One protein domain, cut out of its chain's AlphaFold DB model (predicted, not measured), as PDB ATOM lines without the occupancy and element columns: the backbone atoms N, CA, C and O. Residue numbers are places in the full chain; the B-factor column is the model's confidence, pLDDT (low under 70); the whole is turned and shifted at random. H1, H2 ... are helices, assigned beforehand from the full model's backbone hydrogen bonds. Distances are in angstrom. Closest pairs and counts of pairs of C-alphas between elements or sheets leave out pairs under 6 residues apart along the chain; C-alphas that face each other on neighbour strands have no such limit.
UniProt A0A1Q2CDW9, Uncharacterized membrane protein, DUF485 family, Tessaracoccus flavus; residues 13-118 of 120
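AT A GLANCE: This is residues 13 to 118 of the 120 residues of the protein "Uncharacterized membrane protein, DUF485 family" of Tessaracoccus flavus (UniProt A0A1Q2CDW9). Two long helices, H2 and H4, run side by side in opposite directions as a narrow U, closed at one end by short H3 and a loop, while H1 and H5 turn off at the other. The 106 printed residues include five named helices, H1 to H5, and no named strand: all helix. The whole is an extended rod, 65 by 23 by 21 A, radius of gyration of the C-alphas 21.9 A.

HOW THE PARTS SIT: H1, residues 13 to 24, is only just about perpendicular, at 72 degrees, to H2, residues 26 to 59; they are close but not clearly touching, the closest C-alphas, Val 22 and Tyr 28, 6.9 A apart. H3, residues 61 to 65, only just touches H2, only at the corner, closest C-alphas Ser 57 and Met 64, 6.5 A. H4, residues 76 to 102, touches H2's residues 49 to 57 alone, opposite ways at a shallow tilt of 4 degrees, closest C-alphas Ser 57 and Gly 77, 7.4 A. H3 touches H4, closest C-alphas Met 64 and Gly 77, 4.2 A. H5, residues 104 to 116, is near H1 and H2. Every O i to N i+4 pair is within hydrogen-bond range in H1, H3 and H5; H2 has 29 of 30, H4 22 of 23.

IN THESE COORDINATES: H1 begins at C-alpha 13 (29.872, -2.326, 41.785); H5 ends at C-alpha 116 (12.750, -7.263, 40.933). H2 measures 48.7 A, H4 38.0 A.

THE WHOLE: The printed part has no cut and no long link. Low-confidence stretches include residues 99 to 111.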
ATOM      1  N   THR A  13      29.139  -1.195  41.205       79.56
ATOM      2  CA  THR A  13      29.872  -2.326  41.785       79.56
ATOM      3  C   THR A  13      28.913  -3.415  42.258       79.56
ATOM      4  O   THR A  13      29.126  -4.585  41.934       79.56
ATOM      5  N   GLU A  14      27.837  -3.046  42.953       77.75
ATOM      6  CA  GLU A  14      26.775  -3.964  43.384       77.75
ATOM      7  C   GLU A  14      26.027  -4.558  42.188       77.75
ATOM      8  O   GLU A  14      25.824  -5.771  42.124       77.75
ATOM      9  N   SER A  15      25.735  -3.742  41.173       73.19
ATOM     10  CA  SER A  15      25.184  -4.197  39.892       73.19
ATOM     11  C   SER A  15      26.091  -5.247  39.248       73.19
ATOM     12  O   SER A  15      25.638  -6.312  38.831       73.19
ATOM     13  N   ARG A  16      27.407  -5.001  39.213       75.81
ATOM     14  CA  ARG A  16      28.388  -5.938  38.642       75.81
ATOM     15  C   ARG A  16      28.451  -7.252  39.420       75.81
ATOM     16  O   ARG A  16      28.550  -8.306  38.799       75.81
ATOM     17  N   GLN A  17      28.376  -7.206  40.749       77.88
ATOM     18  CA  GLN A  17      28.329  -8.406  41.592       77.88
ATOM     19  C   GLN A  17      27.019  -9.180  41.411       77.88
ATOM     20  O   GLN A  17      27.050 -10.408  41.316       77.88
ATOM     21  N   ALA A  18      25.889  -8.486  41.263       75.31
ATOM     22  CA  ALA A  18      24.619  -9.102  40.903       75.31
ATOM     23  C   ALA A  18      24.721  -9.821  39.543       75.31
ATOM     24  O   ALA A  18      24.356 -10.991  39.452       75.31
ATOM     25  N   PHE A  19      25.335  -9.204  38.526       71.62
ATOM     26  CA  PHE A  19      25.588  -9.856  37.233       71.62
ATOM     27  C   PHE A  19      26.506 -11.083  37.340       71.62
ATOM     28  O   PHE A  19      26.221 -12.105  36.719       71.62
ATOM     29  N   VAL A  20      27.589 -11.008  38.120       76.62
ATOM     30  CA  VAL A  20      28.515 -12.139  38.314       76.62
ATOM     31  C   VAL A  20      27.830 -13.289  39.054       76.62
ATOM     32  O   VAL A  20      27.934 -14.430  38.614       76.62
ATOM     33  N   SER A  21      27.063 -12.997  40.109       73.94
ATOM     34  CA  SER A  21      26.332 -14.030  40.856       73.94
ATOM     35  C   SER A  21      25.301 -14.754  39.988       73.94
ATOM     36  O   SER A  21      25.198 -15.973  40.066       73.94
ATOM     37  N   VAL A  22      24.609 -14.036  39.095       69.06
ATOM     38  CA  VAL A  22      23.678 -14.625  38.119       69.06
ATOM     39  C   VAL A  22      24.418 -15.426  37.038       69.06
ATOM     40  O   VAL A  22      23.911 -16.446  36.575       69.06
ATOM     41  N   ALA A  23      25.628 -15.007  36.648       64.69
ATOM     42  CA  ALA A  23      26.441 -15.708  35.654       64.69
ATOM     43  C   ALA A  23      27.003 -17.055  36.153       64.69
ATOM     44  O   ALA A  23      27.260 -17.953  35.346       64.69
ATOM     45  N   GLU A  24      27.179 -17.210  37.467       71.38
ATOM     46  CA  GLU A  24      27.617 -18.458  38.108       71.38
ATOM     47  C   GLU A  24      26.465 -19.446  38.353       71.38
ATOM     48  O   GLU A  24      26.695 -20.633  38.604       71.38
ATOM     49  N   THR A  25      25.216 -18.997  38.226       75.56
ATOM     50  CA  THR A  25      24.038 -19.824  38.475       75.56
ATOM     51  C   THR A  25      23.897 -20.945  37.427       75.56
ATOM     52  O   THR A  25      24.125 -20.728  36.228       75.56
ATOM     53  N   PRO A  26      23.440 -22.157  37.814       69.12
ATOM     54  CA  PRO A  26      23.220 -23.270  36.886       69.12
ATOM     55  C   PRO A  26      22.320 -22.949  35.680       69.12
ATOM     56  O   PRO A  26      22.492 -23.556  34.616       69.12
ATOM     57  N   GLN A  27      21.379 -22.002  35.810       67.12
ATOM     58  CA  GLN A  27      20.568 -21.521  34.682       67.12
ATOM     59  C   GLN A  27      21.422 -20.829  33.605       67.12
ATOM     60  O   GLN A  27      21.249 -21.106  32.416       67.12
ATOM     61  N   TYR A  28      22.391 -19.997  33.994       66.12
ATOM     62  CA  TYR A  28      23.249 -19.268  33.056       66.12
ATOM     63  C   TYR A  28      24.253 -20.189  32.355       66.12
ATOM     64  O   TYR A  28      24.497 -20.074  31.151       66.12
ATOM     65  N   LEU A  29      24.774 -21.193  33.065       68.19
ATOM     66  CA  LEU A  29      25.624 -22.222  32.462       68.19
ATOM     67  C   LEU A  29      24.861 -23.084  31.444       68.19
ATOM     68  O   LEU A  29      25.407 -23.390  30.379       68.19
ATOM     69  N   LYS A  30      23.591 -23.421  31.715       68.94
ATOM     70  CA  LYS A  30      22.713 -24.078  30.730       68.94
ATOM     71  C   LYS A  30      22.519 -23.204  29.497       68.94
ATOM     72  O   LYS A  30      22.704 -23.709  28.391       68.94
ATOM     73  N   LEU A  31      22.239 -21.914  29.683       69.06
ATOM     74  CA  LEU A  31      22.079 -20.947  28.597       69.06
ATOM     75  C   LEU A  31      23.337 -20.865  27.721       69.06
ATOM     76  O   LEU A  31      23.265 -21.014  26.501       69.06
ATOM     77  N   ARG A  32      24.510 -20.736  28.351       70.69
ATOM     78  CA  ARG A  32      25.808 -20.704  27.666       70.69
ATOM     79  C   ARG A  32      26.100 -22.004  26.914       70.69
ATOM     80  O   ARG A  32      26.640 -21.957  25.810       70.69
ATOM     81  N   SER A  33      25.750 -23.159  27.482       70.12
ATOM     82  CA  SER A  33      25.933 -24.450  26.806       70.12
ATOM     83  C   SER A  33      24.999 -24.605  25.604       70.12
ATOM     84  O   SER A  33      25.454 -25.038  24.550       70.12
ATOM     85  N   SER A  34      23.738 -24.173  25.723       70.31
ATOM     86  CA  SER A  34      22.758 -24.192  24.635       70.31
ATOM     87  C   SER A  34      23.188 -23.277  23.496       70.31
ATOM     88  O   SER A  34      23.193 -23.693  22.341       70.31
ATOM     89  N   PHE A  35      23.654 -22.068  23.824       71.19
ATOM     90  CA  PHE A  35      24.210 -21.145  22.840       71.19
ATOM     91  C   PHE A  35      25.433 -21.738  22.133       71.19
ATOM     92  O   PHE A  35      25.522 -21.697  20.910       71.19
ATOM     93  N   ARG A  36      26.373 -22.344  22.870       75.00
ATOM     94  CA  ARG A  36      27.597 -22.903  22.275       75.00
ATOM     95  C   ARG A  36      27.336 -24.155  21.437       75.00
ATOM     96  O   ARG A  36      27.920 -24.283  20.365       75.00
ATOM     97  N   ASN A  37      26.450 -25.040  21.889       73.00
ATOM     98  CA  ASN A  37      26.020 -26.217  21.126       73.00
ATOM     99  C   ASN A  37      25.279 -25.841  19.840       73.00
ATOM    100  O   ASN A  37      25.142 -26.677  18.957       73.00
ATOM    101  N   PHE A  38      24.822 -24.600  19.732       72.00
ATOM    102  CA  PHE A  38      24.175 -24.070  18.548       72.00
ATOM    103  C   PHE A  38      25.145 -23.302  17.635       72.00
ATOM    104  O   PHE A  38      25.242 -23.584  16.441       72.00
ATOM    105  N   ALA A  39      25.916 -22.372  18.202       76.94
ATOM    106  CA  ALA A  39      26.846 -21.530  17.457       76.94
ATOM    107  C   ALA A  39      28.000 -22.339  16.847       76.94
ATOM    108  O   ALA A  39      28.403 -22.084  15.715       76.94
ATOM    109  N   PHE A  40      28.511 -23.346  17.565       80.25
ATOM    110  CA  PHE A  40      29.666 -24.116  17.105       80.25
ATOM    111  C   PHE A  40      29.369 -24.960  15.848       80.25
ATOM    112  O   PHE A  40      30.129 -24.846  14.882       80.25
ATOM    113  N   PRO A  41      28.262 -25.733  15.770       81.81
ATOM    114  CA  PRO A  41      27.868 -26.389  14.523       81.81
ATOM    115  C   PRO A  41      27.641 -25.419  13.364       81.81
ATOM    116  O   PRO A  41      28.012 -25.742  12.240       81.81
ATOM    117  N   MET A  42      27.084 -24.229  13.616       81.06
ATOM    118  CA  MET A  42      26.880 -23.226  12.565       81.06
ATOM    119  C   MET A  42      28.189 -22.704  11.993       81.06
ATOM    120  O   MET A  42      28.341 -22.636  10.776       81.06
ATOM    121  N   THR A  43      29.151 -22.367  12.851       85.44
ATOM    122  CA  THR A  43      30.478 -21.951  12.389       85.44
ATOM    123  C   THR A  43      31.140 -23.063  11.583       85.44
ATOM    124  O   THR A  43      31.650 -22.806  10.495       85.44
ATOM    125  N   LEU A  44      31.090 -24.306  12.076       90.00
ATOM    126  CA  LEU A  44      31.671 -25.447  11.374       90.00
ATOM    127  C   LEU A  44      31.012 -25.664  10.011       90.00
ATOM    128  O   LEU A  44      31.702 -25.835   9.012       90.00
ATOM    129  N   ALA A  45      29.687 -25.618   9.950       87.38
ATOM    130  CA  ALA A  45      28.963 -25.806   8.708       87.38
ATOM    131  C   ALA A  45      29.229 -24.650   7.719       87.38
ATOM    132  O   ALA A  45      29.358 -24.894   6.520       87.38
ATOM    133  N   GLY A  46      29.383 -23.411   8.204       87.81
ATOM    134  CA  GLY A  46      29.800 -22.272   7.382       87.81
ATOM    135  C   GLY A  46      31.194 -22.471   6.783       87.81
ATOM    136  O   GLY A  46      31.385 -22.275   5.583       87.81
ATOM    137  N   LEU A  47      32.147 -22.950   7.589       92.88
ATOM    138  CA  LEU A  47      33.488 -23.303   7.115       92.88
ATOM    139  C   LEU A  47      33.446 -24.429   6.079       92.88
ATOM    140  O   LEU A  47      34.071 -24.312   5.029       92.88
ATOM    141  N   VAL A  48      32.686 -25.496   6.334       93.38
ATOM    142  CA  VAL A  48      32.521 -26.612   5.389       93.38
ATOM    143  C   VAL A  48      31.936 -26.117   4.068       93.38
ATOM    144  O   VAL A  48      32.449 -26.473   3.010       93.38
ATOM    145  N   SER A  49      30.913 -25.263   4.105       90.88
ATOM    146  CA  SER A  49      30.318 -24.664   2.905       90.88
ATOM    147  C   SER A  49      31.334 -23.824   2.126       90.88
ATOM    148  O   SER A  49      31.450 -23.966   0.907       90.88
ATOM    149  N   TYR A  50      32.104 -22.987   2.824       91.81
ATOM    150  CA  TYR A  50      33.157 -22.169   2.224       91.81
ATOM    151  C   TYR A  50      34.225 -23.030   1.542       91.81
ATOM    152  O   TYR A  50      34.481 -22.862   0.349       91.81
ATOM    153  N   PHE A  51      34.804 -23.997   2.259       95.62
ATOM    154  CA  PHE A  51      35.822 -24.876   1.688       95.62
ATOM    155  C   PHE A  51      35.268 -25.722   0.547       95.62
ATOM    156  O   PHE A  51      35.948 -25.883  -0.457       95.62
ATOM    157  N   THR A  52      34.027 -26.202   0.646       93.94
ATOM    158  CA  THR A  52      33.377 -26.939  -0.447       93.94
ATOM    159  C   THR A  52      33.319 -26.093  -1.716       93.94
ATOM    160  O   THR A  52      33.705 -26.567  -2.780       93.94
ATOM    161  N   PHE A  53      32.900 -24.829  -1.613       92.25
ATOM    162  CA  PHE A  53      32.852 -23.928  -2.766       92.25
ATOM    163  C   PHE A  53      34.239 -23.653  -3.347       92.25
ATOM    164  O   PHE A  53      34.422 -23.740  -4.558       92.25
ATOM    165  N   VAL A  54      35.216 -23.343  -2.491       94.12
ATOM    166  CA  VAL A  54      36.590 -23.051  -2.921       94.12
ATOM    167  C   VAL A  54      37.209 -24.266  -3.609       94.12
ATOM    168  O   VAL A  54      37.755 -24.136  -4.701       94.12
ATOM    169  N   LEU A  55      37.085 -25.452  -3.013       95.19
ATOM    170  CA  LEU A  55      37.629 -26.683  -3.578       95.19
ATOM    171  C   LEU A  55      36.963 -27.027  -4.913       95.19
ATOM    172  O   LEU A  55      37.666 -27.344  -5.866       95.19
ATOM    173  N   LEU A  56      35.637 -26.911  -5.021       93.12
ATOM    174  CA  LEU A  56      34.947 -27.124  -6.295       93.12
ATOM    175  C   LEU A  56      35.365 -26.095  -7.352       93.12
ATOM    176  O   LEU A  56      35.568 -26.462  -8.504       93.12
ATOM    177  N   SER A  57      35.544 -24.834  -6.963       89.38
ATOM    178  CA  SER A  57      35.950 -23.768  -7.888       89.38
ATOM    179  C   SER A  57      37.358 -23.970  -8.441       89.38
ATOM    180  O   SER A  57      37.599 -23.610  -9.583       89.38
ATOM    181  N   VAL A  58      38.276 -24.531  -7.649       93.00
ATOM    182  CA  VAL A  58      39.684 -24.705  -8.045       93.00
ATOM    183  C   VAL A  58      39.931 -26.053  -8.721       93.00
ATOM    184  O   VAL A  58      40.687 -26.134  -9.680       93.00
ATOM    185  N   PHE A  59      39.330 -27.131  -8.213       93.12
ATOM    186  CA  PHE A  59      39.624 -28.491  -8.680       93.12
ATOM    187  C   PHE A  59      38.593 -29.038  -9.668       93.12
ATOM    188  O   PHE A  59      38.868 -30.032 -10.335       93.12
ATOM    189  N   ALA A  60      37.409 -28.429  -9.756       92.00
ATOM    190  CA  ALA A  60      36.303 -28.908 -10.579       92.00
ATOM    191  C   ALA A  60      35.746 -27.794 -11.483       92.00
ATOM    192  O   ALA A  60      34.531 -27.635 -11.607       92.00
ATOM    193  N   GLU A  61      36.634 -27.032 -12.132       86.38
ATOM    194  CA  GLU A  61      36.263 -25.944 -13.050       86.38
ATOM    195  C   GLU A  61      35.296 -26.413 -14.145       86.38
ATOM    196  O   GLU A  61      34.261 -25.781 -14.357       86.38
ATOM    197  N   ASP A  62      35.562 -27.570 -14.762       85.88
ATOM    198  CA  ASP A  62      34.692 -28.147 -15.795       85.88
ATOM    199  C   ASP A  62      33.273 -28.402 -15.275       85.88
ATOM    200  O   ASP A  62      32.296 -28.120 -15.967       85.88
ATOM    201  N   PHE A  63      33.144 -28.893 -14.037       86.81
ATOM    202  CA  PHE A  63      31.854 -29.120 -13.384       86.81
ATOM    203  C   PHE A  63      31.148 -27.800 -13.052       86.81
ATOM    204  O   PHE A  63      29.952 -27.657 -13.305       86.81
ATOM    205  N   MET A  64      31.886 -26.818 -12.529       87.06
ATOM    206  CA  MET A  64      31.362 -25.492 -12.191       87.06
ATOM    207  C   MET A  64      30.899 -24.722 -13.435       87.06
ATOM    208  O   MET A  64      29.939 -23.953 -13.349       87.06
ATOM    209  N   ALA A  65      31.529 -24.962 -14.587       85.94
ATOM    210  CA  ALA A  65      31.180 -24.369 -15.873       85.94
ATOM    211  C   ALA A  65      30.012 -25.073 -16.587       85.94
ATOM    212  O   ALA A  65      29.469 -24.503 -17.538       85.94
ATOM    213  N   GLN A  66      29.592 -26.269 -16.148       88.38
ATOM    214  CA  GLN A  66      28.496 -26.982 -16.809       88.38
ATOM    215  C   GLN A  66      27.199 -26.161 -16.782       88.38
ATOM    216  O   GLN A  66      26.855 -25.593 -15.743       88.38
ATOM    217  N   PRO A  67      26.450 -26.113 -17.899       85.62
ATOM    218  CA  PRO A  67      25.157 -25.451 -17.937       85.62
ATOM    219  C   PRO A  67      24.174 -26.172 -17.013       85.62
ATOM    220  O   PRO A  67      23.923 -27.372 -17.138       85.62
ATOM    221  N   PHE A  68      23.587 -25.420 -16.092       81.56
ATOM    222  CA  PHE A  68      22.632 -25.942 -15.135       81.56
ATOM    223  C   PHE A  68      21.278 -26.153 -15.817       81.56
ATOM    224  O   PHE A  68      20.651 -25.204 -16.292       81.56
ATOM    225  N   LEU A  69      20.826 -27.411 -15.878       80.00
ATOM    226  CA  LEU A  69      19.541 -27.818 -16.470       80.00
ATOM    227  C   LEU A  69      19.329 -27.347 -17.926       80.00
ATOM    228  O   LEU A  69      18.199 -27.128 -18.354       80.00
ATOM    229  N   GLY A  70      20.408 -27.178 -18.696       75.19
ATOM    230  CA  GLY A  70      20.331 -26.762 -20.102       75.19
ATOM    231  C   GLY A  70      19.903 -25.305 -20.324       75.19
ATOM    232  O   GLY A  70      19.662 -24.916 -21.466       75.19
ATOM    233  N   MET A  71      19.818 -24.486 -19.270       76.44
ATOM    234  CA  MET A  71      19.518 -23.059 -19.391       76.44
ATOM    235  C   MET A  71      20.756 -22.287 -19.864       76.44
ATOM    236  O   MET A  71      21.817 -22.339 -19.242       76.44
ATOM    237  N   ALA A  72      20.622 -21.542 -20.964       67.62
ATOM    238  CA  ALA A  72      21.694 -20.691 -21.470       67.62
ATOM    239  C   ALA A  72      21.991 -19.555 -20.470       67.62
ATOM    240  O   ALA A  72      21.123 -18.733 -20.187       67.62
ATOM    241  N   GLY A  73      23.214 -19.517 -19.931       75.19
ATOM    242  CA  GLY A  73      23.698 -18.450 -19.042       75.19
ATOM    243  C   GLY A  73      23.705 -18.770 -17.544       75.19
ATOM    244  O   GLY A  73      24.241 -17.980 -16.771       75.19
ATOM    245  N   LEU A  74      23.175 -19.922 -17.119       82.38
ATOM    246  CA  LEU A  74      23.267 -20.388 -15.731       82.38
ATOM    247  C   LEU A  74      24.188 -21.601 -15.677       82.38
ATOM    248  O   LEU A  74      23.871 -22.637 -16.256       82.38
ATOM    249  N   ASN A  75      25.323 -21.477 -14.995       88.94
ATOM    250  CA  ASN A  75      26.228 -22.600 -14.765       88.94
ATOM    251  C   ASN A  75      26.041 -23.189 -13.359       88.94
ATOM    252  O   ASN A  75      25.441 -22.573 -12.470       88.94
ATOM    253  N   THR A  76      26.535 -24.407 -13.163       89.50
ATOM    254  CA  THR A  76      26.436 -25.130 -11.892       89.50
ATOM    255  C   THR A  76      27.086 -24.357 -10.747       89.50
ATOM    256  O   THR A  76      26.523 -24.310  -9.654       89.50
ATOM    257  N   GLY A  77      28.219 -23.688 -10.982       88.62
ATOM    258  CA  GLY A  77      28.904 -22.905  -9.951       88.62
ATOM    259  C   GLY A  77      28.071 -21.739  -9.424       88.62
ATOM    260  O   GLY A  77      27.983 -21.535  -8.212       88.62
ATOM    261  N   LEU A  78      27.382 -21.024 -10.313       89.44
ATOM    262  CA  LEU A  78      26.466 -19.947  -9.950       89.44
ATOM    263  C   LEU A  78      25.284 -20.479  -9.129       89.44
ATOM    264  O   LEU A  78      24.885 -19.856  -8.146       89.44
ATOM    265  N   MET A  79      24.760 -21.652  -9.482       91.50
ATOM    266  CA  MET A  79      23.678 -22.290  -8.730       91.50
ATOM    267  C   MET A  79      24.107 -22.777  -7.357       91.50
ATOM    268  O   MET A  79      23.363 -22.595  -6.395       91.50
ATOM    269  N   ILE A  80      25.312 -23.334  -7.233       91.19
ATOM    270  CA  ILE A  80      25.886 -23.670  -5.928       91.19
ATOM    271  C   ILE A  80      26.005 -22.398  -5.082       91.19
ATOM    272  O   ILE A  80      25.592 -22.408  -3.926       91.19
ATOM    273  N   GLY A  81      26.479 -21.288  -5.657       89.44
ATOM    274  CA  GLY A  81      26.511 -19.990  -4.977       89.44
ATOM    275  C   GLY A  81      25.126 -19.529  -4.500       89.44
ATOM    276  O   GLY A  81      24.959 -19.168  -3.337       89.44
ATOM    277  N   PHE A  82      24.098 -19.602  -5.349       92.44
ATOM    278  CA  PHE A  82      22.724 -19.264  -4.952       92.44
ATOM    279  C   PHE A  82      22.164 -20.193  -3.873       92.44
ATOM    280  O   PHE A  82      21.507 -19.728  -2.940       92.44
ATOM    281  N   LEU A  83      22.448 -21.493  -3.957       91.62
ATOM    282  CA  LEU A  83      22.065 -22.460  -2.934       91.62
ATOM    283  C   LEU A  83      22.735 -22.133  -1.594       91.62
ATOM    284  O   LEU A  83      22.089 -22.225  -0.549       91.62
ATOM    285  N   GLN A  84      23.993 -21.685  -1.617       90.81
ATOM    286  CA  GLN A  84      24.688 -21.197  -0.427       90.81
ATOM    287  C   GLN A  84      24.069 -19.918   0.142       90.81
ATOM    288  O   GLN A  84      24.045 -19.738   1.354       90.81
ATOM    289  N   PHE A  85      23.499 -19.042  -0.681       89.38
ATOM    290  CA  PHE A  85      22.697 -17.947  -0.139       89.38
ATOM    291  C   PHE A  85      21.417 -18.468   0.515       89.38
ATOM    292  O   PHE A  85      21.127 -18.116   1.657       89.38
ATOM    293  N   ALA A  86      20.671 -19.345  -0.159       92.12
ATOM    294  CA  ALA A  86      19.427 -19.900   0.370       92.12
ATOM    295  C   ALA A  86      19.632 -20.639   1.705       92.12
ATOM    296  O   ALA A  86      18.818 -20.494   2.620       92.12
ATOM    297  N   ILE A  87      20.736 -21.380   1.862       87.56
ATOM    298  CA  ILE A  87      21.010 -22.117   3.100       87.56
ATOM    299  C   ILE A  87      21.233 -21.181   4.297       87.56
ATOM    300  O   ILE A  87      20.796 -21.508   5.397       87.56
ATOM    301  N   VAL A  88      21.801 -19.985   4.090       85.44
ATOM    302  CA  VAL A  88      21.945 -18.964   5.146       85.44
ATOM    303  C   VAL A  88      20.580 -18.489   5.642       85.44
ATOM    304  O   VAL A  88      20.365 -18.381   6.852       85.44
ATOM    305  N   TRP A  89      19.627 -18.256   4.736       86.00
ATOM    306  CA  TRP A  89      18.258 -17.890   5.111       86.00
ATOM    307  C   TRP A  89      17.567 -19.014   5.883       86.00
ATOM    308  O   TRP A  89      16.949 -18.757   6.916       86.00
ATOM    309  N   ILE A  90      17.727 -20.263   5.434       87.06
ATOM    310  CA  ILE A  90      17.197 -21.441   6.134       87.06
ATOM    311  C   ILE A  90      17.785 -21.529   7.544       87.06
ATOM    312  O   ILE A  90      17.052 -21.727   8.509       87.06
ATOM    313  N   TRP A  91      19.093 -21.336   7.694       82.25
ATOM    314  CA  TRP A  91      19.745 -21.371   9.003       82.25
ATOM    315  C   TRP A  91      19.298 -20.235   9.905       82.25
ATOM    316  O   TRP A  91      19.083 -20.456  11.093       82.25
ATOM    317  N   THR A  92      19.098 -19.046   9.343       82.75
ATOM    318  CA  THR A  92      18.538 -17.902  10.068       82.75
ATOM    319  C   THR A  92      17.120 -18.210  10.550       82.75
ATOM    320  O   THR A  92      16.790 -17.938  11.699       82.75
ATOM    321  N   ALA A  93      16.289 -18.850   9.726       83.56
ATOM    322  CA  ALA A  93      14.946 -19.260  10.128       83.56
ATOM    323  C   ALA A  93      14.970 -20.338  11.227       83.56
ATOM    324  O   ALA A  93      14.240 -20.233  12.214       83.56
ATOM    325  N   ILE A  94      15.844 -21.344  11.097       83.25
ATOM    326  CA  ILE A  94      16.058 -22.368  12.130       83.25
ATOM    327  C   ILE A  94      16.533 -21.713  13.435       83.25
ATOM    328  O   ILE A  94      16.039 -22.073  14.501       83.25
ATOM    329  N   TYR A  95      17.440 -20.732  13.356       74.56
ATOM    330  CA  TYR A  95      17.906 -19.958  14.506       74.56
ATOM    331  C   TYR A  95      16.765 -19.232  15.201       74.56
ATOM    332  O   TYR A  95      16.580 -19.426  16.397       74.56
ATOM    333  N   VAL A  96      16.003 -18.420  14.463       76.88
ATOM    334  CA  VAL A  96      14.896 -17.637  15.028       76.88
ATOM    335  C   VAL A  96      13.905 -18.570  15.718       76.88
ATOM    336  O   VAL A  96      13.504 -18.319  16.848       76.88
ATOM    337  N   ASN A  97      13.586 -19.709  15.100       78.44
ATOM    338  CA  ASN A  97      12.701 -20.695  15.711       78.44
ATOM    339  C   ASN A  97      13.306 -21.332  16.982       78.44
ATOM    340  O   ASN A  97      12.625 -21.481  17.998       78.44
ATOM    341  N   TYR A  98      14.596 -21.682  16.967       74.50
ATOM    342  CA  TYR A  98      15.290 -22.231  18.137       74.50
ATOM    343  C   TYR A  98      15.385 -21.217  19.288       74.50
ATOM    344  O   TYR A  98      15.147 -21.569  20.444       74.50
ATOM    345  N   ALA A  99      15.685 -19.954  18.982       69.69
ATOM    346  CA  ALA A  99      15.746 -18.871  19.954       69.69
ATOM    347  C   ALA A  99      14.377 -18.638  20.605       69.69
ATOM    348  O   ALA A  99      14.267 -18.696  21.830       69.69
ATOM    349  N   ASN A 100      13.324 -18.526  19.795       66.50
ATOM    350  CA  ASN A 100      11.966 -18.305  20.292       66.50
ATOM    351  C   ASN A 100      11.455 -19.472  21.160       66.50
ATOM    352  O   ASN A 100      10.665 -19.279  22.078       66.50
ATOM    353  N   THR A 101      11.901 -20.707  20.899       64.94
ATOM    354  CA  THR A 101      11.424 -21.899  21.631       64.94
ATOM    355  C   THR A 101      12.249 -22.256  22.867       64.94
ATOM    356  O   THR A 101      11.735 -22.925  23.767       64.94
ATOM    357  N   ARG A 102      13.527 -21.861  22.934       65.25
ATOM    358  CA  ARG A 102      14.443 -22.246  24.027       65.25
ATOM    359  C   ARG A 102      15.005 -21.070  24.820       65.25
ATOM    360  O   ARG A 102      15.283 -21.260  26.000       65.25
ATOM    361  N   LEU A 103      15.212 -19.908  24.200       60.69
ATOM    362  CA  LEU A 103      15.869 -18.755  24.826       60.69
ATOM    363  C   LEU A 103      14.864 -17.764  25.416       60.69
ATOM    364  O   LEU A 103      15.110 -17.265  26.512       60.69
ATOM    365  N   ASP A 104      13.728 -17.531  24.760       63.94
ATOM    366  CA  ASP A 104      12.706 -16.586  25.238       63.94
ATOM    367  C   ASP A 104      12.109 -16.922  26.619       63.94
ATOM    368  O   ASP A 104      12.057 -16.019  27.458       63.94
ATOM    369  N   PRO A 105      11.732 -18.179  26.943       61.81
ATOM    370  CA  PRO A 105      11.195 -18.483  28.270       61.81
ATOM    371  C   PRO A 105      12.235 -18.299  29.383       61.81
ATOM    372  O   PRO A 105      11.903 -17.839  30.469       61.81
ATOM    373  N   ILE A 106      13.506 -18.603  29.101       63.47
ATOM    374  CA  ILE A 106      14.608 -18.457  30.065       63.47
ATOM    375  C   ILE A 106      14.974 -16.976  30.242       63.47
ATOM    376  O   ILE A 106      15.281 -16.529  31.345       63.47
ATOM    377  N   SER A 107      14.932 -16.200  29.159       60.94
ATOM    378  CA  SER A 107      15.258 -14.771  29.183       60.94
ATOM    379  C   SER A 107      14.185 -13.951  29.897       60.94
ATOM    380  O   SER A 107      14.524 -12.980  30.569       60.94
ATOM    381  N   ALA A 108      12.913 -14.352  29.792       67.06
ATOM    382  CA  ALA A 108      11.818 -13.748  30.546       67.06
ATOM    383  C   ALA A 108      12.006 -13.932  32.062       67.06
ATOM    384  O   ALA A 108      11.957 -12.957  32.805       67.06
ATOM    385  N   GLU A 109      12.332 -15.150  32.504       67.94
ATOM    386  CA  GLU A 109      12.531 -15.477  33.925       67.94
ATOM    387  C   GLU A 109      13.695 -14.685  34.553       67.94
ATOM    388  O   GLU A 109      13.566 -14.125  35.640       67.94
ATOM    389  N   ILE A 110      14.822 -14.574  33.840       65.94
ATOM    390  CA  ILE A 110      16.007 -13.838  34.315       65.94
ATOM    391  C   ILE A 110      15.754 -12.324  34.326       65.94
ATOM    392  O   ILE A 110      16.215 -11.621  35.227       65.94
ATOM    393  N   LYS A 111      15.027 -11.800  33.330       69.94
ATOM    394  CA  LYS A 111      14.691 -10.373  33.261       69.94
ATOM    395  C   LYS A 111      13.787  -9.965  34.423       69.94
ATOM    396  O   LYS A 111      14.048  -8.933  35.038       69.94
ATOM    397  N   ASP A 112      12.788 -10.778  34.750       73.88
ATOM    398  CA  ASP A 112      11.890 -10.515  35.877       73.88
ATOM    399  C   ASP A 112      12.646 -10.525  37.218       73.88
ATOM    400  O   ASP A 112      12.406  -9.666  38.068       73.88
ATOM    401  N   GLU A 113      13.627 -11.421  37.388       70.31
ATOM    402  CA  GLU A 113      14.474 -11.458  38.589       70.31
ATOM    403  C   GLU A 113      15.381 -10.218  38.715       70.31
ATOM    404  O   GLU A 113      15.547  -9.674  39.810       70.31
ATOM    405  N   LEU A 114      15.956  -9.739  37.606       66.75
ATOM    406  CA  LEU A 114      16.824  -8.554  37.594       66.75
ATOM    407  C   LEU A 114      16.046  -7.251  37.830       66.75
ATOM    408  O   LEU A 114      16.523  -6.392  38.574       66.75
ATOM    409  N   VAL A 115      14.842  -7.129  37.259       74.75
ATOM    410  CA  VAL A 115      13.933  -5.995  37.501       74.75
ATOM    411  C   VAL A 115      13.465  -5.986  38.957       74.75
ATOM    412  O   VAL A 115      13.482  -4.941  39.603       74.75
ATOM    413  N   ALA A 116      13.120  -7.151  39.520       71.06
ATOM    414  CA  ALA A 116      12.750  -7.263  40.933       71.06
ATOM    415  C   ALA A 116      13.897  -6.873  41.887       71.06
ATOM    416  O   ALA A 116      13.641  -6.404  42.996       71.06
ATOM    417  N   LYS A 117      15.154  -7.044  41.453       69.06
ATOM    418  CA  LYS A 117      16.365  -6.661  42.195       69.06
ATOM    419  C   LYS A 117      16.828  -5.217  41.947       69.06
ATOM    420  O   LYS A 117      17.777  -4.796  42.600       69.06
ATOM    421  N   GLY A 118      16.189  -4.462  41.047       60.56
ATOM    422  CA  GLY A 118      16.568  -3.073  40.736       60.56
ATOM    423  C   GLY A 118      17.920  -2.931  40.022       60.56
ATOM    424  O   GLY A 118      18.557  -1.884  40.108       60.56
TER     425      GLY A 118